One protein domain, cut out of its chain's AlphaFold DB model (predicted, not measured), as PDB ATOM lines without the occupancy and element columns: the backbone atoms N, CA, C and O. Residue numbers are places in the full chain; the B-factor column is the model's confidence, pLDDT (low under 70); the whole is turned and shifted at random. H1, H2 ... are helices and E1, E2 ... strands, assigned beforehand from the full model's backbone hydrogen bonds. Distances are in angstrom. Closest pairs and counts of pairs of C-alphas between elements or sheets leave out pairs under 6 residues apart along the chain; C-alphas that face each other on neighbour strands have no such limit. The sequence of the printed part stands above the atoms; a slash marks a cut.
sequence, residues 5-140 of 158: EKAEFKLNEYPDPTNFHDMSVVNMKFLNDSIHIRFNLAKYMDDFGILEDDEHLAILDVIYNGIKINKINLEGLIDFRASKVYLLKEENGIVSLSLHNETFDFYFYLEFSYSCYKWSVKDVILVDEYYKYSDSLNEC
ATOM      1  N   GLU A   5      24.569  31.829  14.864       86.12
ATOM      2  CA  GLU A   5      23.454  32.394  15.653       86.12
ATOM      3  C   GLU A   5      23.391  31.885  17.109       86.12
ATOM      4  O   GLU A   5      23.141  32.653  18.038       86.12
ATOM      5  N   LYS A   6      23.681  30.596  17.338       86.12
ATOM      6  CA  LYS A   6      23.743  30.016  18.692       86.12
ATOM      7  C   LYS A   6      24.939  30.518  19.502       86.12
ATOM      8  O   LYS A   6      24.818  30.691  20.711       86.12
ATOM      9  N   ALA A   7      26.081  30.701  18.850       85.06
ATOM     10  CA  ALA A   7      27.284  31.197  19.496       85.06
ATOM     11  C   ALA A   7      27.136  32.679  19.852       85.06
ATOM     12  O   ALA A   7      27.435  33.075  20.973       85.06
ATOM     13  N   GLU A   8      26.562  33.475  18.946       88.19
ATOM     14  CA  GLU A   8      26.221  34.876  19.194       88.19
ATOM     15  C   GLU A   8      25.247  35.015  20.365       88.19
ATOM     16  O   GLU A   8      25.453  35.866  21.225       88.19
ATOM     17  N   PHE A   9      24.217  34.168  20.446       87.38
ATOM     18  CA  PHE A   9      23.299  34.168  21.587       87.38
ATOM     19  C   PHE A   9      24.046  33.956  22.912       87.38
ATOM     20  O   PHE A   9      23.907  34.764  23.826       87.38
ATOM     21  N   LYS A  10      24.912  32.936  22.986       84.75
ATOM     22  CA  LYS A  10      25.722  32.661  24.182       84.75
ATOM     23  C   LYS A  10      26.682  33.804  24.533       84.75
ATOM     24  O   LYS A  10      26.798  34.141  25.705       84.75
ATOM     25  N   LEU A  11      27.352  34.398  23.542       83.62
ATOM     26  CA  LEU A  11      28.267  35.530  23.748       83.62
ATOM     27  C   LEU A  11      27.550  36.742  24.354       83.62
ATOM     28  O   LEU A  11      28.101  37.412  25.219       83.62
ATOM     29  N   ASN A  12      26.319  37.011  23.914       85.31
ATOM     30  CA  ASN A  12      25.532  38.154  24.382       85.31
ATOM     31  C   ASN A  12      24.831  37.918  25.735       85.31
ATOM     32  O   ASN A  12      24.368  38.878  26.345       85.31
ATOM     33  N   GLU A  13      24.741  36.672  26.210       84.44
ATOM     34  CA  GLU A  13      24.291  36.347  27.573       84.44
ATOM     35  C   GLU A  13      25.452  36.246  28.573       84.44
ATOM     36  O   GLU A  13      25.223  36.113  29.779       84.44
ATOM     37  N   TYR A  14      26.700  36.286  28.093       75.69
ATOM     38  CA  TYR A  14      27.864  36.122  28.946       75.69
ATOM     39  C   TYR A  14      28.022  37.346  29.865       75.69
ATOM     40  O   TYR A  14      28.025  38.478  29.382       75.69
ATOM     41  N   PRO A  15      28.141  37.151  31.190       62.97
ATOM     42  CA  PRO A  15      28.066  38.244  32.159       62.97
ATOM     43  C   PRO A  15      29.290  39.165  32.139       62.97
ATOM     44  O   PRO A  15      29.209  40.279  32.645       62.97
ATOM     45  N   ASP A  16      30.408  38.700  31.580       64.44
ATOM     46  CA  ASP A  16      31.633  39.479  31.440       64.44
ATOM     47  C   ASP A  16      32.363  39.097  30.137       64.44
ATOM     48  O   ASP A  16      33.322  38.318  30.151       64.44
ATOM     49  N   PRO A  17      31.915  39.610  28.979       56.16
ATOM     50  CA  PRO A  17      32.545  39.354  27.687       56.16
ATOM     51  C   PRO A  17      33.836  40.173  27.521       56.16
ATOM     52  O   PRO A  17      34.256  40.454  26.405       56.16
ATOM     53  N   THR A  18      34.447  40.634  28.615       57.94
ATOM     54  CA  THR A  18      35.650  41.463  28.572       57.94
ATOM     55  C   THR A  18      36.884  40.765  29.124       57.94
ATOM     56  O   THR A  18      37.996  41.170  28.801       57.94
ATOM     57  N   ASN A  19      36.728  39.629  29.808       57.22
ATOM     58  CA  ASN A  19      37.849  38.834  30.319       57.22
ATOM     59  C   ASN A  19      38.553  37.980  29.239       57.22
ATOM     60  O   ASN A  19      39.032  36.875  29.497       57.22
ATOM     61  N   PHE A  20      38.586  38.473  28.002       58.50
ATOM     62  CA  PHE A  20      39.335  37.864  26.917       58.50
ATOM     63  C   PHE A  20      40.781  38.363  26.981       58.50
ATOM     64  O   PHE A  20      41.084  39.519  26.681       58.50
ATOM     65  N   HIS A  21      41.688  37.482  27.391       52.12
ATOM     66  CA  HIS A  21      43.124  37.704  27.239       52.12
ATOM     67  C   HIS A  21      43.548  37.443  25.783       52.12
ATOM     68  O   HIS A  21      42.899  36.674  25.075       52.12
ATOM     69  N   ASP A  22      44.644  38.070  25.347       57.78
ATOM     70  CA  ASP A  22      45.248  37.880  24.017       57.78
ATOM     71  C   ASP A  22      44.386  38.340  22.817       57.78
ATOM     72  O   ASP A  22      44.519  37.797  21.724       57.78
ATOM     73  N   MET A  23      43.516  39.347  22.976       69.31
ATOM     74  CA  MET A  23      42.801  39.947  21.836       69.31
ATOM     75  C   MET A  23      43.624  41.050  21.160       69.31
ATOM     76  O   MET A  23      44.299  41.835  21.827       69.31
ATOM     77  N   SER A  24      43.506  41.191  19.844       67.06
ATOM     78  CA  SER A  24      44.037  42.340  19.102       67.06
ATOM     79  C   SER A  24      42.888  43.159  18.524       67.06
ATOM     80  O   SER A  24      41.980  42.613  17.892       67.06
ATOM     81  N   VAL A  25      42.913  44.482  18.720       63.69
ATOM     82  CA  VAL A  25      41.962  45.356  18.019       63.69
ATOM     83  C   VAL A  25      42.438  45.502  16.587       63.69
ATOM     84  O   VAL A  25      43.512  46.029  16.312       63.69
ATOM     85  N   VAL A  26      41.598  45.039  15.672       63.38
ATOM     86  CA  VAL A  26      41.783  45.222  14.231       63.38
ATOM     87  C   VAL A  26      41.370  46.628  13.855       63.38
ATOM     88  O   VAL A  26      42.013  47.277  13.037       63.38
ATOM     89  N   ASN A  27      40.248  47.074  14.429       68.31
ATOM     90  CA  ASN A  27      39.597  48.308  14.045       68.31
ATOM     91  C   ASN A  27      38.631  48.820  15.124       68.31
ATOM     92  O   ASN A  27      37.989  48.026  15.813       68.31
ATOM     93  N   MET A  28      38.471  50.142  15.221       75.69
ATOM     94  CA  MET A  28      37.507  50.786  16.111       75.69
ATOM     95  C   MET A  28      36.880  52.031  15.494       75.69
ATOM     96  O   MET A  28      37.560  53.038  15.342       75.69
ATOM     97  N   LYS A  29      35.561  52.030  15.289       76.88
ATOM     98  CA  LYS A  29      34.796  53.151  14.732       76.88
ATOM     99  C   LYS A  29      33.937  53.861  15.764       76.88
ATOM    100  O   LYS A  29      33.056  53.256  16.367       76.88
ATOM    101  N   PHE A  30      34.142  55.173  15.873       75.19
ATOM    102  CA  PHE A  30      33.236  56.084  16.561       75.19
ATOM    103  C   PHE A  30      32.185  56.598  15.579       75.19
ATOM    104  O   PHE A  30      32.503  57.170  14.535       75.19
ATOM    105  N   LEU A  31      30.925  56.401  15.928       79.94
ATOM    106  CA  LEU A  31      29.773  57.043  15.314       79.94
ATOM    107  C   LEU A  31      29.110  57.931  16.369       79.94
ATOM    108  O   LEU A  31      29.387  57.796  17.557       79.94
ATOM    109  N   ASN A  32      28.225  58.836  15.941       77.81
ATOM    110  CA  ASN A  32      27.646  59.872  16.808       77.81
ATOM    111  C   ASN A  32      27.112  59.364  18.163       77.81
ATOM    112  O   ASN A  32      27.156  60.120  19.126       77.81
ATOM    113  N   ASP A  33      26.614  58.126  18.234       88.56
ATOM    114  CA  ASP A  33      26.100  57.516  19.469       88.56
ATOM    115  C   ASP A  33      26.513  56.038  19.632       88.56
ATOM    116  O   ASP A  33      25.907  55.285  20.395       88.56
ATOM    117  N   SER A  34      27.534  55.583  18.898       88.31
ATOM    118  CA  SER A  34      28.005  54.200  19.015       88.31
ATOM    119  C   SER A  34      29.512  54.053  18.847       88.31
ATOM    120  O   SER A  34      30.168  54.838  18.162       88.31
ATOM    121  N   ILE A  35      30.060  53.016  19.478       86.38
ATOM    122  CA  ILE A  35      31.431  52.550  19.263       86.38
ATOM    123  C   ILE A  35      31.348  51.133  18.716       86.38
ATOM    124  O   ILE A  35      30.723  50.260  19.316       86.38
ATOM    125  N   HIS A  36      31.972  50.909  17.569       86.69
ATOM    126  CA  HIS A  36      32.083  49.599  16.944       86.69
ATOM    127  C   HIS A  36      33.532  49.157  17.066       86.69
ATOM    128  O   HIS A  36      34.419  49.888  16.633       86.69
ATOM    129  N   ILE A  37      33.780  47.984  17.633       82.38
ATOM    130  CA  ILE A  37      35.134  47.450  17.790       82.38
ATOM    131  C   ILE A  37      35.180  46.085  17.122       82.38
ATOM    132  O   ILE A  37      34.333  45.238  17.404       82.38
ATOM    133  N   ARG A  38      36.167  45.888  16.248       81.12
ATOM    134  CA  ARG A  38      36.503  44.589  15.677       81.12
ATOM    135  C   ARG A  38      37.732  44.034  16.369       81.12
ATOM    136  O   ARG A  38      38.788  44.675  16.378       81.12
ATOM    137  N   PHE A  39      37.598  42.821  16.876       78.88
ATOM    138  CA  PHE A  39      38.683  42.049  17.451       78.88
ATOM    139  C   PHE A  39      39.071  40.917  16.504       78.88
ATOM    140  O   PHE A  39      38.205  40.254  15.927       78.88
ATOM    141  N   ASN A  40      40.377  40.703  16.375       73.50
ATOM    142  CA  ASN A  40      40.952  39.470  15.864       73.50
ATOM    143  C   ASN A  40      41.633  38.797  17.044       73.50
ATOM    144  O   ASN A  40      42.335  39.455  17.811       73.50
ATOM    145  N   LEU A  41      41.401  37.495  17.153       70.31
ATOM    146  CA  LEU A  41      41.507  36.711  18.376       70.31
ATOM    147  C   LEU A  41      40.462  37.079  19.420       70.31
ATOM    148  O   LEU A  41      40.508  38.137  20.039       70.31
ATOM    149  N   ALA A  42      39.636  36.089  19.726       59.59
ATOM    150  CA  ALA A  42      39.307  35.799  21.102       59.59
ATOM    151  C   ALA A  42      39.664  34.329  21.330       59.59
ATOM    152  O   ALA A  42      39.038  33.415  20.795       59.59
ATOM    153  N   LYS A  43      40.729  34.091  22.096       55.91
ATOM    154  CA  LYS A  43      40.911  32.811  22.787       55.91
ATOM    155  C   LYS A  43      39.632  32.556  23.609       55.91
ATOM    156  O   LYS A  43      38.962  33.527  23.959       55.91
ATOM    157  N   TYR A  44      39.269  31.305  23.891       62.94
ATOM    158  CA  TYR A  44      37.994  30.927  24.546       62.94
ATOM    159  C   TYR A  44      36.748  30.926  23.640       62.94
ATOM    160  O   TYR A  44      35.626  30.835  24.130       62.94
ATOM    161  N   MET A  45      36.904  31.039  22.316       75.75
ATOM    162  CA  MET A  45      35.780  30.927  21.371       75.75
ATOM    163  C   MET A  45      35.349  29.472  21.098       75.75
ATOM    164  O   MET A  45      34.246  29.232  20.597       75.75
ATOM    165  N   ASP A  46      36.168  28.500  21.485       72.81
ATOM    166  CA  ASP A  46      35.831  27.076  21.582       72.81
ATOM    167  C   ASP A  46      34.673  26.821  22.566       72.81
ATOM    168  O   ASP A  46      33.723  26.115  22.219       72.81
ATOM    169  N   ASP A  47      34.660  27.489  23.725       74.81
ATOM    170  CA  ASP A  47      33.577  27.395  24.724       74.81
ATOM    171  C   ASP A  47      32.213  27.868  24.173       74.81
ATOM    172  O   ASP A  47      31.134  27.391  24.563       74.81
ATOM    173  N   PHE A  48      32.246  28.782  23.202       78.69
ATOM    174  CA  PHE A  48      31.065  29.272  22.489       78.69
ATOM    175  C   PHE A  48      30.710  28.419  21.260       78.69
ATOM    176  O   PHE A  48      29.626  28.597  20.695       78.69
ATOM    177  N   GLY A  49      31.550  27.442  20.901       77.31
ATOM    178  CA  GLY A  49      31.390  26.569  19.736       77.31
ATOM    179  C   GLY A  49      31.659  27.278  18.410       77.31
ATOM    180  O   GLY A  49      30.979  26.988  17.427       77.31
ATOM    181  N   ILE A  50      32.571  28.255  18.410       80.69
ATOM    182  CA  ILE A  50      32.949  29.041  17.225       80.69
ATOM    183  C   ILE A  50      34.212  28.476  16.570       80.69
ATOM    184  O   ILE A  50      34.284  28.463  15.346       80.69
ATOM    185  N   LEU A  51      35.188  28.023  17.362       80.19
ATOM    186  CA  LEU A  51      36.452  27.476  16.858       80.19
ATOM    187  C   LEU A  51      36.428  25.948  16.833       80.19
ATOM    188  O   LEU A  51      35.839  25.319  17.714       80.19
ATOM    189  N   GLU A  52      37.079  25.371  15.822       67.75
ATOM    190  CA  GLU A  52      37.177  23.918  15.630       67.75
ATOM    191  C   GLU A  52      38.488  23.331  16.195       67.75
ATOM    192  O   GLU A  52      38.477  22.195  16.671       67.75
ATOM    193  N   ASP A  53      39.586  24.101  16.211       73.06
ATOM    194  CA  ASP A  53      40.901  23.748  16.776       73.06
ATOM    195  C   ASP A  53      41.781  25.007  17.016       73.06
ATOM    196  O   ASP A  53      41.331  26.139  16.819       73.06
ATOM    197  N   ASP A  54      43.037  24.806  17.441       74.44
ATOM    198  CA  ASP A  54      44.014  25.870  17.740       74.44
ATOM    199  C   ASP A  54      44.598  26.571  16.487       74.44
ATOM    200  O   ASP A  54      45.328  27.556  16.622       74.44
ATOM    201  N   GLU A  55      44.311  26.089  15.272       79.25
ATOM    202  CA  GLU A  55      44.790  26.681  14.009       79.25
ATOM    203  C   GLU A  55      43.860  27.791  13.487       79.25
ATOM    204  O   GLU A  55      44.184  28.464  12.502       79.25
ATOM    205  N   HIS A  56      42.728  28.022  14.160       80.06
ATOM    206  CA  HIS A  56      41.701  28.978  13.761       80.06
ATOM    207  C   HIS A  56      41.585  30.170  14.714       80.06
ATOM    208  O   HIS A  56      41.726  30.062  15.930       80.06
ATOM    209  N   LEU A  57      41.231  31.324  14.150       78.88
ATOM    210  CA  LEU A  57      40.995  32.579  14.850       78.88
ATOM    211  C   LEU A  57      39.608  33.117  14.503       78.88
ATOM    212  O   LEU A  57      39.237  33.198  13.334       78.88
ATOM    213  N   ALA A  58      38.857  33.541  15.516       81.56
ATOM    214  CA  ALA A  58      37.572  34.197  15.313       81.56
ATOM    215  C   ALA A  58      37.763  35.695  15.040       81.56
ATOM    216  O   ALA A  58      38.558  36.368  15.709       81.56
ATOM    217  N   ILE A  59      36.975  36.215  14.103       81.50
ATOM    218  CA  ILE A  59      36.769  37.644  13.885       81.50
ATOM    219  C   ILE A  59      35.453  38.025  14.559       81.50
ATOM    220  O   ILE A  59      34.379  37.558  14.161       81.50
ATOM    221  N   LEU A  60      35.526  38.895  15.562       83.44
ATOM    222  CA  LEU A  60      34.368  39.340  16.332       83.44
ATOM    223  C   LEU A  60      34.156  40.839  16.173       83.44
ATOM    224  O   LEU A  60      35.103  41.615  16.269       83.44
ATOM    225  N   ASP A  61      32.896  41.241  16.032       86.25
ATOM    226  CA  ASP A  61      32.488  42.635  16.180       86.25
ATOM    227  C   ASP A  61      31.658  42.793  17.449       86.25
ATOM    228  O   ASP A  61      30.733  42.016  17.695       86.25
ATOM    229  N   VAL A  62      31.925  43.857  18.198       87.38
ATOM    230  CA  VAL A  62      31.012  44.374  19.214       87.38
ATOM    231  C   VAL A  62      30.567  45.776  18.837       87.38
ATOM    232  O   VAL A  62      31.360  46.616  18.407       87.38
ATOM    233  N   ILE A  63      29.274  46.029  18.999       90.00
ATOM    234  CA  ILE A  63      28.677  47.348  18.817       90.00
ATOM    235  C   ILE A  63      28.122  47.797  20.157       90.00
ATOM    236  O   ILE A  63      27.183  47.178  20.650       90.00
ATOM    237  N   TYR A  64      28.659  48.881  20.706       90.38
ATOM    238  CA  TYR A  64      28.120  49.580  21.871       90.38
ATOM    239  C   TYR A  64      27.292  50.777  21.402       90.38
ATOM    240  O   TYR A  64      27.814  51.618  20.677       90.38
ATOM    241  N   ASN A  65      26.028  50.881  21.819       91.31
ATOM    242  CA  ASN A  65      25.125  51.987  21.462       91.31
ATOM    243  C   ASN A  65      24.751  52.834  22.687       91.31
ATOM    244  O   ASN A  65      24.719  52.331  23.815       91.31
ATOM    245  N   GLY A  66      24.387  54.099  22.471       92.62
ATOM    246  CA  GLY A  66      24.063  55.033  23.552       92.62
ATOM    247  C   GLY A  66      25.303  55.401  24.360       92.62
ATOM    248  O   GLY A  66      25.268  55.348  25.593       92.62
ATOM    249  N   ILE A  67      26.430  55.629  23.681       91.56
ATOM    250  CA  ILE A  67      27.730  55.763  24.341       91.56
ATOM    251  C   ILE A  67      27.923  57.143  24.971       91.56
ATOM    252  O   ILE A  67      27.604  58.181  24.398       91.56
ATOM    253  N   LYS A  68      28.556  57.161  26.142       91.94
ATOM    254  CA  LYS A  68      29.080  58.378  26.763       91.94
ATOM    255  C   LYS A  68      30.532  58.145  27.147       91.94
ATOM    256  O   LYS A  68      30.820  57.336  28.024       91.94
ATOM    257  N   ILE A  69      31.435  58.863  26.485       89.00
ATOM    258  CA  ILE A  69      32.870  58.792  26.770       89.00
ATOM    259  C   ILE A  69      33.127  59.459  28.126       89.00
ATOM    260  O   ILE A  69      32.846  60.643  28.317       89.00
ATOM    261  N   ASN A  70      33.663  58.681  29.063       88.44
ATOM    262  CA  ASN A  70      34.042  59.124  30.401       88.44
ATOM    263  C   ASN A  70      35.492  59.622  30.422       88.44
ATOM    264  O   ASN A  70      35.790  60.627  31.067       88.44
ATOM    265  N   LYS A  71      36.386  58.935  29.699       87.69
ATOM    266  CA  LYS A  71      37.808  59.277  29.601       87.69
ATOM    267  C   LYS A  71      38.387  58.784  28.280       87.69
ATOM    268  O   LYS A  71      38.034  57.707  27.816       87.69
ATOM    269  N   ILE A  72      39.297  59.553  27.690       84.75
ATOM    270  CA  ILE A  72      40.051  59.150  26.500       84.75
ATOM    271  C   ILE A  72      41.483  59.688  26.590       84.75
ATOM    272  O   ILE A  72      41.676  60.851  26.951       84.75
ATOM    273  N   ASN A  73      42.480  58.853  26.292       78.31
ATOM    274  CA  ASN A  73      43.848  59.300  26.020       78.31
ATOM    275  C   ASN A  73      44.067  59.328  24.504       78.31
ATOM    276  O   ASN A  73      43.856  58.325  23.827       78.31
ATOM    277  N   LEU A  74      44.492  60.482  23.986       66.75
ATOM    278  CA  LEU A  74      44.725  60.692  22.557       66.75
ATOM    279  C   LEU A  74      46.158  60.366  22.116       66.75
ATOM    280  O   LEU A  74      46.420  60.368  20.917       66.75
ATOM    281  N   GLU A  75      47.067  60.078  23.051       62.69
ATOM    282  CA  GLU A  75      48.473  59.747  22.770       62.69
ATOM    283  C   GLU A  75      48.618  58.572  21.787       62.69
ATOM    284  O   GLU A  75      49.505  58.588  20.942       62.69
ATOM    285  N   GLY A  76      47.681  57.616  21.819       55.25
ATOM    286  CA  GLY A  76      47.594  56.492  20.879       55.25
ATOM    287  C   GLY A  76      46.466  56.581  19.839       55.25
ATOM    288  O   GLY A  76      46.195  55.589  19.173       55.25
ATOM    289  N   LEU A  77      45.781  57.726  19.689       56.41
ATOM    290  CA  LEU A  77      44.623  57.855  18.776       56.41
ATOM    291  C   LEU A  77      45.005  57.623  17.302       56.41
ATOM    292  O   LEU A  77      44.160  57.242  16.496       56.41
ATOM    293  N   ILE A  78      46.263  57.896  16.947       54.16
ATOM    294  CA  ILE A  78      46.711  58.001  15.554       54.16
ATOM    295  C   ILE A  78      47.110  56.634  14.970       54.16
ATOM    296  O   ILE A  78      47.032  56.468  13.757       54.16
ATOM    297  N   ASP A  79      47.476  55.640  15.793       56.38
ATOM    298  CA  ASP A  79      47.907  54.331  15.275       56.38
ATOM    299  C   ASP A  79      47.552  53.143  16.189       56.38
ATOM    300  O   ASP A  79      48.408  52.499  16.798       56.38
ATOM    301  N   PHE A  80      46.256  52.833  16.287       59.19
ATOM    302  CA  PHE A  80      45.772  51.632  16.982       59.19
ATOM    303  C   PHE A  80      45.902  50.345  16.144       59.19
ATOM    304  O   PHE A  80      45.517  49.269  16.606       59.19
ATOM    305  N   ARG A  81      46.428  50.421  14.913       59.00
ATOM    306  CA  ARG A  81      46.629  49.238  14.063       59.00
ATOM    307  C   ARG A  81      47.601  48.283  14.740       59.00
ATOM    308  O   ARG A  81      48.557  48.719  15.379       59.00
ATOM    309  N   ALA A  82      47.313  46.988  14.645       57.66
ATOM    310  CA  ALA A  82      48.081  45.930  15.303       57.66
ATOM    311  C   ALA A  82      48.268  46.132  16.824       57.66
ATOM    312  O   ALA A  82      49.159  45.531  17.426       57.66
ATOM    313  N   SER A  83      47.434  46.957  17.472       68.50
ATOM    314  CA  SER A  83      47.532  47.155  18.914       68.50
ATOM    315  C   SER A  83      46.923  45.972  19.653       68.50
ATOM    316  O   SER A  83      45.795  45.537  19.386       68.50
ATOM    317  N   LYS A  84      47.675  45.456  20.620       72.31
ATOM    318  CA  LYS A  84      47.198  44.405  21.511       72.31
ATOM    319  C   LYS A  84      46.251  45.015  22.532       72.31
ATOM    320  O   LYS A  84      46.521  46.085  23.083       72.31
ATOM    321  N   VAL A  85      45.146  44.327  22.794       72.88
ATOM    322  CA  VAL A  85      44.273  44.636  23.922       72.88
ATOM    323  C   VAL A  85      45.027  44.257  25.183       72.88
ATOM    324  O   VAL A  85      45.192  43.083  25.503       72.88
ATOM    325  N   TYR A  86      45.503  45.271  25.894       70.44
ATOM    326  CA  TYR A  86      46.144  45.095  27.190       70.44
ATOM    327  C   TYR A  86      45.101  44.920  28.299       70.44
ATOM    328  O   TYR A  86      45.317  44.197  29.269       70.44
ATOM    329  N   LEU A  87      43.956  45.588  28.145       72.88
ATOM    330  CA  LEU A  87      42.816  45.475  29.043       72.88
ATOM    331  C   LEU A  87      41.534  45.744  28.256       72.88
ATOM    332  O   LEU A  87      41.408  46.804  27.653       72.88
ATOM    333  N   LEU A  88      40.575  44.830  28.309       79.06
ATOM    334  CA  LEU A  88      39.168  45.141  28.095       79.06
ATOM    335  C   LEU A  88      38.475  44.728  29.389       79.06
ATOM    336  O   LEU A  88      38.696  43.627  29.879       79.06
ATOM    337  N   LYS A  89      37.719  45.629  30.001       82.88
ATOM    338  CA  LYS A  89      37.035  45.342  31.258       82.88
ATOM    339  C   LYS A  89      35.698  46.044  31.289       82.88
ATOM    340  O   LYS A  89      35.642  47.222  30.949       82.88
ATOM    341  N   GLU A  90      34.664  45.367  31.754       81.44
ATOM    342  CA  GLU A  90      33.394  45.991  32.075       81.44
ATOM    343  C   GLU A  90      33.082  45.869  33.566       81.44
ATOM    344  O   GLU A  90      32.955  44.777  34.112       81.44
ATOM    345  N   GLU A  91      32.916  47.009  34.237       83.62
ATOM    346  CA  GLU A  91      32.453  47.053  35.621       83.62
ATOM    347  C   GLU A  91      31.413  48.151  35.805       83.62
ATOM    348  O   GLU A  91      31.633  49.312  35.463       83.62
ATOM    349  N   ASN A  92      30.272  47.789  36.400       84.06
ATOM    350  CA  ASN A  92      29.183  48.719  36.708       84.06
ATOM    351  C   ASN A  92      28.698  49.528  35.483       84.06
ATOM    352  O   ASN A  92      28.366  50.708  35.611       84.06
ATOM    353  N   GLY A  93      28.671  48.909  34.295       83.19
ATOM    354  CA  GLY A  93      28.248  49.551  33.043       83.19
ATOM    355  C   GLY A  93      29.260  50.546  32.463       83.19
ATOM    356  O   GLY A  93      28.896  51.369  31.618       83.19
ATOM    357  N   ILE A  94      30.511  50.507  32.925       88.62
ATOM    358  CA  ILE A  94      31.637  51.238  32.339       88.62
ATOM    359  C   ILE A  94      32.566  50.225  31.685       88.62
ATOM    360  O   ILE A  94      33.045  49.307  32.346       88.62
ATOM    361  N   VAL A  95      32.843  50.437  30.404       88.19
ATOM    362  CA  VAL A  95      33.863  49.705  29.657       88.19
ATOM    363  C   VAL A  95      35.162  50.488  29.731       88.19
ATOM    364  O   VAL A  95      35.189  51.663  29.365       88.19
ATOM    365  N   SER A  96      36.231  49.830  30.165       88.44
ATOM    366  CA  SER A  96      37.609  50.312  30.127       88.44
ATOM    367  C   SER A  96      38.384  49.513  29.084       88.44
ATOM    368  O   SER A  96      38.499  48.292  29.190       88.44
ATOM    369  N   LEU A  97      38.932  50.203  28.087       86.19
ATOM    370  CA  LEU A  97      39.759  49.631  27.034       86.19
ATOM    371  C   LEU A  97      41.145  50.273  27.037       86.19
ATOM    372  O   LEU A  97      41.277  51.481  26.840       86.19
ATOM    373  N   SER A  98      42.170  49.442  27.185       83.81
ATOM    374  CA  SER A  98      43.577  49.803  27.040       83.81
ATOM    375  C   SER A  98      44.180  49.022  25.881       83.81
ATOM    376  O   SER A  98      44.168  47.789  25.891       83.81
ATOM    377  N   LEU A  99      44.745  49.735  24.913       80.50
ATOM    378  CA  LEU A  99      45.485  49.163  23.793       80.50
ATOM    379  C   LEU A  99      46.955  49.567  23.886       80.50
ATOM    380  O   LEU A  99      47.259  50.704  24.253       80.50
ATOM    381  N   HIS A 100      47.850  48.652  23.525       78.81
ATOM    382  CA  HIS A 100      49.284  48.914  23.411       78.81
ATOM    383  C   HIS A 100      49.758  48.606  21.994       78.81
ATOM    384  O   HIS A 100      49.543  47.504  21.483       78.81
ATOM    385  N   ASN A 101      50.391  49.595  21.367       74.94
ATOM    386  CA  ASN A 101      51.089  49.425  20.104       74.94
ATOM    387  C   ASN A 101      52.565  49.122  20.396       74.94
ATOM    388  O   ASN A 101      53.302  50.005  20.832       74.94
ATOM    389  N   GLU A 102      53.003  47.886  20.145       70.00
ATOM    390  CA  GLU A 102      54.385  47.461  20.419       70.00
ATOM    391  C   GLU A 102      55.410  48.111  19.479       70.00
ATOM    392  O   GLU A 102      56.558  48.309  19.866       70.00
ATOM    393  N   THR A 103      55.016  48.454  18.248       69.50
ATOM    394  CA  THR A 103      55.922  49.023  17.238       69.50
ATOM    395  C   THR A 103      56.376  50.430  17.609       69.50
ATOM    396  O   THR A 103      57.542  50.772  17.411       69.50
ATOM    397  N   PHE A 104      55.465  51.237  18.149       68.81
ATOM    398  CA  PHE A 104      55.724  52.639  18.478       68.81
ATOM    399  C   PHE A 104      55.756  52.928  19.985       68.81
ATOM    400  O   PHE A 104      56.002  54.066  20.374       68.81
ATOM    401  N   ASP A 105      55.529  51.907  20.817       73.81
ATOM    402  CA  ASP A 105      55.438  51.983  22.281       73.81
ATOM    403  C   ASP A 105      54.449  53.055  22.782       73.81
ATOM    404  O   ASP A 105      54.738  53.841  23.685       73.81
ATOM    405  N   PHE A 106      53.256  53.089  22.179       74.88
ATOM    406  CA  PHE A 106      52.175  54.002  22.564       74.88
ATOM    407  C   PHE A 106      50.992  53.269  23.187       74.88
ATOM    408  O   PHE A 106      50.675  52.129  22.838       74.88
ATOM    409  N   TYR A 107      50.295  53.974  24.078       77.38
ATOM    410  CA  TYR A 107      49.122  53.473  24.783       77.38
ATOM    411  C   TYR A 107      47.884  54.284  24.406       77.38
ATOM    412  O   TYR A 107      47.844  55.507  24.558       77.38
ATOM    413  N   PHE A 108      46.839  53.590  23.962       79.38
ATOM    414  CA  PHE A 108      45.508  54.165  23.810       79.38
ATOM    415  C   PHE A 108      44.628  53.711  24.969       79.38
ATOM    416  O   PHE A 108      44.616  52.535  25.332       79.38
ATOM    417  N   TYR A 109      43.889  54.652  25.551       84.88
ATOM    418  CA  TYR A 109      42.985  54.380  26.659       84.88
ATOM    419  C   TYR A 109      41.623  55.002  26.408       84.88
ATOM    420  O   TYR A 109      41.544  56.187  26.074       84.88
ATOM    421  N   LEU A 110      40.564  54.236  26.642       86.19
ATOM    422  CA  LEU A 110      39.188  54.679  26.495       86.19
ATOM    423  C   LEU A 110      38.323  54.113  27.623       86.19
ATOM    424  O   LEU A 110      38.275  52.906  27.828       86.19
ATOM    425  N   GLU A 111      37.591  54.984  28.308       90.50
ATOM    426  CA  GLU A 111      36.488  54.607  29.189       90.50
ATOM    427  C   GLU A 111      35.191  55.206  28.683       90.50
ATOM    428  O   GLU A 111      35.117  56.410  28.410       90.50
ATOM    429  N   PHE A 112      34.144  54.397  28.631       90.69
ATOM    430  CA  PHE A 112      32.818  54.856  28.248       90.69
ATOM    431  C   PHE A 112      31.727  54.036  28.930       90.69
ATOM    432  O   PHE A 112      31.910  52.862  29.237       90.69
ATOM    433  N   SER A 113      30.579  54.664  29.163       93.19
ATOM    434  CA  SER A 113      29.340  53.943  29.458       93.19
ATOM    435  C   SER A 113      28.526  53.754  28.186       93.19
ATOM    436  O   SER A 113      28.695  54.506  27.225       93.19
ATOM    437  N   TYR A 114      27.611  52.795  28.197       92.44
ATOM    438  CA  TYR A 114      26.754  52.473  27.061       92.44
ATOM    439  C   TYR A 114      25.343  52.074  27.541       92.44
ATOM    440  O   TYR A 114      25.124  51.841  28.729       92.44
ATOM    441  N   SER A 115      24.375  52.018  26.624       91.25
ATOM    442  CA  SER A 115      22.988  51.613  26.921       91.25
ATOM    443  C   SER A 115      22.708  50.144  26.596       91.25
ATOM    444  O   SER A 115      22.033  49.450  27.351       91.25
ATOM    445  N   CYS A 116      23.245  49.662  25.479       89.44
ATOM    446  CA  CYS A 116      23.256  48.257  25.105       89.44
ATOM    447  C   CYS A 116      24.496  47.943  24.264       89.44
ATOM    448  O   CYS A 116      25.072  48.838  23.636       89.44
ATOM    449  N   TYR A 117      24.878  46.669  24.230       89.69
ATOM    450  CA  TYR A 117      25.873  46.163  23.297       89.69
ATOM    451  C   TYR A 117      25.332  44.974  22.507       89.69
ATOM    452  O   TYR A 117      24.306  44.388  22.856       89.69
ATOM    453  N   LYS A 118      26.028  44.626  21.425       90.00
ATOM    454  CA  LYS A 118      25.805  43.382  20.694       90.00
ATOM    455  C   LYS A 118      27.114  42.847  20.123       90.00
ATOM    456  O   LYS A 118      27.730  43.525  19.303       90.00
ATOM    457  N   TRP A 119      27.475  41.625  20.498       88.19
ATOM    458  CA  TRP A 119      28.511  40.829  19.842       88.19
ATOM    459  C   TRP A 119      27.965  40.131  18.599       88.19
ATOM    460  O   TRP A 119      26.797  39.727  18.545       88.19
ATOM    461  N   SER A 120      28.804  39.989  17.581       88.12
ATOM    462  CA  SER A 120      28.520  39.229  16.366       88.12
ATOM    463  C   SER A 120      29.786  38.540  15.876       88.12
ATOM    464  O   SER A 120      30.856  39.152  15.851       88.12
ATOM    465  N   VAL A 121      29.651  37.286  15.454       86.88
ATOM    466  CA  VAL A 121      30.753  36.540  14.843       86.88
ATOM    467  C   VAL A 121      30.758  36.889  13.367       86.88
ATOM    468  O   VAL A 121      29.772  36.665  12.663       86.88
ATOM    469  N   LYS A 122      31.844  37.504  12.904       84.50
ATOM    470  CA  LYS A 122      31.987  37.883  11.499       84.50
ATOM    471  C   LYS A 122      32.538  36.747  10.677       84.50
ATOM    472  O   LYS A 122      31.966  36.466   9.630       84.50
ATOM    473  N   ASP A 123      33.600  36.118  11.166       81.19
ATOM    474  CA  ASP A 123      34.214  35.006  10.463       81.19
ATOM    475  C   ASP A 123      35.144  34.162  11.327       81.19
ATOM    476  O   ASP A 123      35.425  34.517  12.477       81.19
ATOM    477  N   VAL A 124      35.634  33.069  10.743       81.69
ATOM    478  CA  VAL A 124      36.734  32.261  11.275       81.69
ATOM    479  C   VAL A 124      37.814  32.152  10.200       81.69
ATOM    480  O   VAL A 124      37.522  31.823   9.057       81.69
ATOM    481  N   ILE A 125      39.059  32.447  10.560       78.06
ATOM    482  CA  ILE A 125      40.205  32.444   9.641       78.06
ATOM    483  C   ILE A 125      41.329  31.574  10.187       78.06
ATOM    484  O   ILE A 125      41.469  31.436  11.400       78.06
ATOM    485  N   LEU A 126      42.165  31.027   9.309       80.31
ATOM    486  CA  LEU A 126      43.366  30.313   9.737       80.31
ATOM    487  C   LEU A 126      44.416  31.291  10.282       80.31
ATOM    488  O   LEU A 126      44.559  32.412   9.784       80.31
ATOM    489  N   VAL A 127      45.206  30.850  11.263       77.81
ATOM    490  CA  VAL A 127      46.310  31.633  11.850       77.81
ATOM    491  C   VAL A 127      47.287  32.132  10.772       77.81
ATOM    492  O   VAL A 127      47.664  33.305  10.768       77.81
ATOM    493  N   ASP A 128      47.646  31.289   9.804       75.56
ATOM    494  CA  ASP A 128      48.554  31.662   8.707       75.56
ATOM    495  C   ASP A 128      47.964  32.733   7.775       75.56
ATOM    496  O   ASP A 128      48.683  33.554   7.197       75.56
ATOM    497  N   GLU A 129      46.643  32.731   7.603       74.06
ATOM    498  CA  GLU A 129      45.940  33.725   6.795       74.06
ATOM    499  C   GLU A 129      45.736  35.033   7.560       74.06
ATOM    500  O   GLU A 129      45.763  36.110   6.960       74.06
ATOM    501  N   TYR A 130      45.616  34.967   8.888       72.75
ATOM    502  CA  TYR A 130      45.576  36.143   9.747       72.75
ATOM    503  C   TYR A 130      46.836  36.990   9.629       72.75
ATOM    504  O   TYR A 130      46.715  38.207   9.527       72.75
ATOM    505  N   TYR A 131      48.029  36.394   9.593       68.69
ATOM    506  CA  TYR A 131      49.252  37.180   9.422       68.69
ATOM    507  C   TYR A 131      49.255  37.933   8.089       68.69
ATOM    508  O   TYR A 131      49.542  39.124   8.068       68.69
ATOM    509  N   LYS A 132      48.793  37.299   7.003       70.75
ATOM    510  CA  LYS A 132      48.624  37.971   5.701       70.75
ATOM    511  C   LYS A 132      47.581  39.087   5.756       70.75
ATOM    512  O   LYS A 132      47.782  40.143   5.163       70.75
ATOM    513  N   TYR A 133      46.470  38.861   6.460       67.31
ATOM    514  CA  TYR A 133      45.458  39.890   6.676       67.31
ATOM    515  C   TYR A 133      46.050  41.062   7.459       67.31
ATOM    516  O   TYR A 133      46.002  42.185   6.978       67.31
ATOM    517  N   SER A 134      46.690  40.800   8.597       64.31
ATOM    518  CA  SER A 134      47.363  41.790   9.436       64.31
ATOM    519  C   SER A 134      48.412  42.593   8.666       64.31
ATOM    520  O   SER A 134      48.451  43.817   8.779       64.31
ATOM    521  N   ASP A 135      49.223  41.937   7.838       63.09
ATOM    522  CA  ASP A 135      50.205  42.606   6.983       63.09
ATOM    523  C   ASP A 135      49.516  43.517   5.954       63.09
ATOM    524  O   ASP A 135      49.911  44.671   5.793       63.09
ATOM    525  N   SER A 136      48.408  43.074   5.346       63.66
ATOM    526  CA  SER A 136      47.623  43.912   4.427       63.66
ATOM    527  C   SER A 136      46.979  45.134   5.103       63.66
ATOM    528  O   SER A 136      46.844  46.184   4.472       63.66
ATOM    529  N   LEU A 137      46.638  45.041   6.397       59.09
ATOM    530  CA  LEU A 137      46.182  46.189   7.196       59.09
ATOM    531  C   LEU A 137      47.304  47.221   7.386       59.09
ATOM    532  O   LEU A 137      47.048  48.427   7.410       59.09
ATOM    533  N   ASN A 138      48.547  46.750   7.512       54.94
ATOM    534  CA  ASN A 138      49.727  47.590   7.710       54.94
ATOM    535  C   ASN A 138      50.208  48.247   6.404       54.94
ATOM    536  O   ASN A 138      50.722  49.363   6.443       54.94
ATOM    537  N   GLU A 139      50.009  47.601   5.251       54.12
ATOM    538  CA  GLU A 139      50.371  48.134   3.925       54.12
ATOM    539  C   GLU A 139      49.458  49.282   3.445       54.12
ATOM    540  O   GLU A 139      49.827  50.040   2.545       54.12
ATOM    541  N   CYS A 140      48.297  49.485   4.076       53.16
ATOM    542  CA  CYS A 140      47.416  50.629   3.828       53.16
ATOM    543  C   CYS A 140      47.934  51.888   4.566       53.16
ATOM    544  O   CYS A 140      47.358  52.358   5.549       53.16
TER     545      CYS A 140
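AT A GLANCE: This is residues 5 to 140 of the 158 residues of an uncharacterized protein of Clostridium sp. CAG:307 (UniProt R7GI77). One long antiparallel sheet folds back on itself into two leaves partly face to face, E4 E7 E6 and E1 E2 E3 E8, with E5 as the hinge; the edge strands E4 and E8 stay apart, so the fold is not closed. H1 sits beside the edge strand E8, and H2 slants over E1, E2 and E3 on the opposite face. The printed part has 136 residues, with two named helices and eight named strands in the order H1 E1 E2 E3 E4 E5 E6 E7 E8 H2; across the sheet the order is E4 E7 E6 E5 E1 E2 E3 E8. The class is mixed, helices and strands; the whole is compact, with a radius of gyration of the C-alphas of 14.6 A and spans of 38 by 36 by 23 A.

IN THESE COORDINATES: Find C-alpha 5 at (23.454, 32.394, 15.653), where H1, residues 5 to 13, begins. Next come E1, residues 24 to 31, E2, residues 34 to 40, and E3, residues 56 to 65, 29.4 A long. Look at C-alpha 68 at (29.080, 58.378, 26.763) for the start of E4, residues 68 to 73. E5, residues 83 to 91, E6, residues 94 to 101, and E7, residues 106 to 113, follow at 22.5, 23.1 and 23.9 A. E8, residues 116 to 126, spans 31.0 A, and H2, residues 127 to 139, runs 18.8 A to C-alpha 139 at (50.371, 48.134, 3.925).

HOW THE PARTS SIT: Start in the sheet, which is twisted. E1 E2 E3 and E5 E6 E7 are meanders, each strand the antiparallel neighbour of the one before; E4 E5 E6 E7 is a Greek key, where E4 is also the antiparallel neighbour of E7. Look for N 37 and O 62 of E2 and E3 at 2.9 A, N 61 and O 120 of E3 and E8 at 2.9 A, and N 70 and O 111 of E4 and E7 at 2.8 A. E5 is staggered: residues 83 to 84 pair with E1, N 25 and O 83 being 3.1 A apart, and residues 84 to 91 with E6. H1 is on the sheet at a height of 5.6 A, over none of its strands, but only just, with 2 C-alphas falling on E8; its closest C-alphas to E8 are Glu 8 and Ser 120, 5.7 A. H2 is on the opposite face at a height of 9.6 A, only just over E1, E2 and E3 with 3 C-alphas on each, slantwise at 39 degrees to E1 on the local plane. Every O i to N i+4 pair is within hydrogen-bond range in H1, and 8 of 9 in H2.

THE WHOLE: The farthest C-alphas, Lys 6 and Phe 104, are 39.2 A apart. The printed part has no cut; the link from E2 to E3, residues 41 to 55, is long. The mean pLDDT of the printed part is 76.4, and residues 15 to 27, 74 to 83 and 133 to 140 are among those under 70.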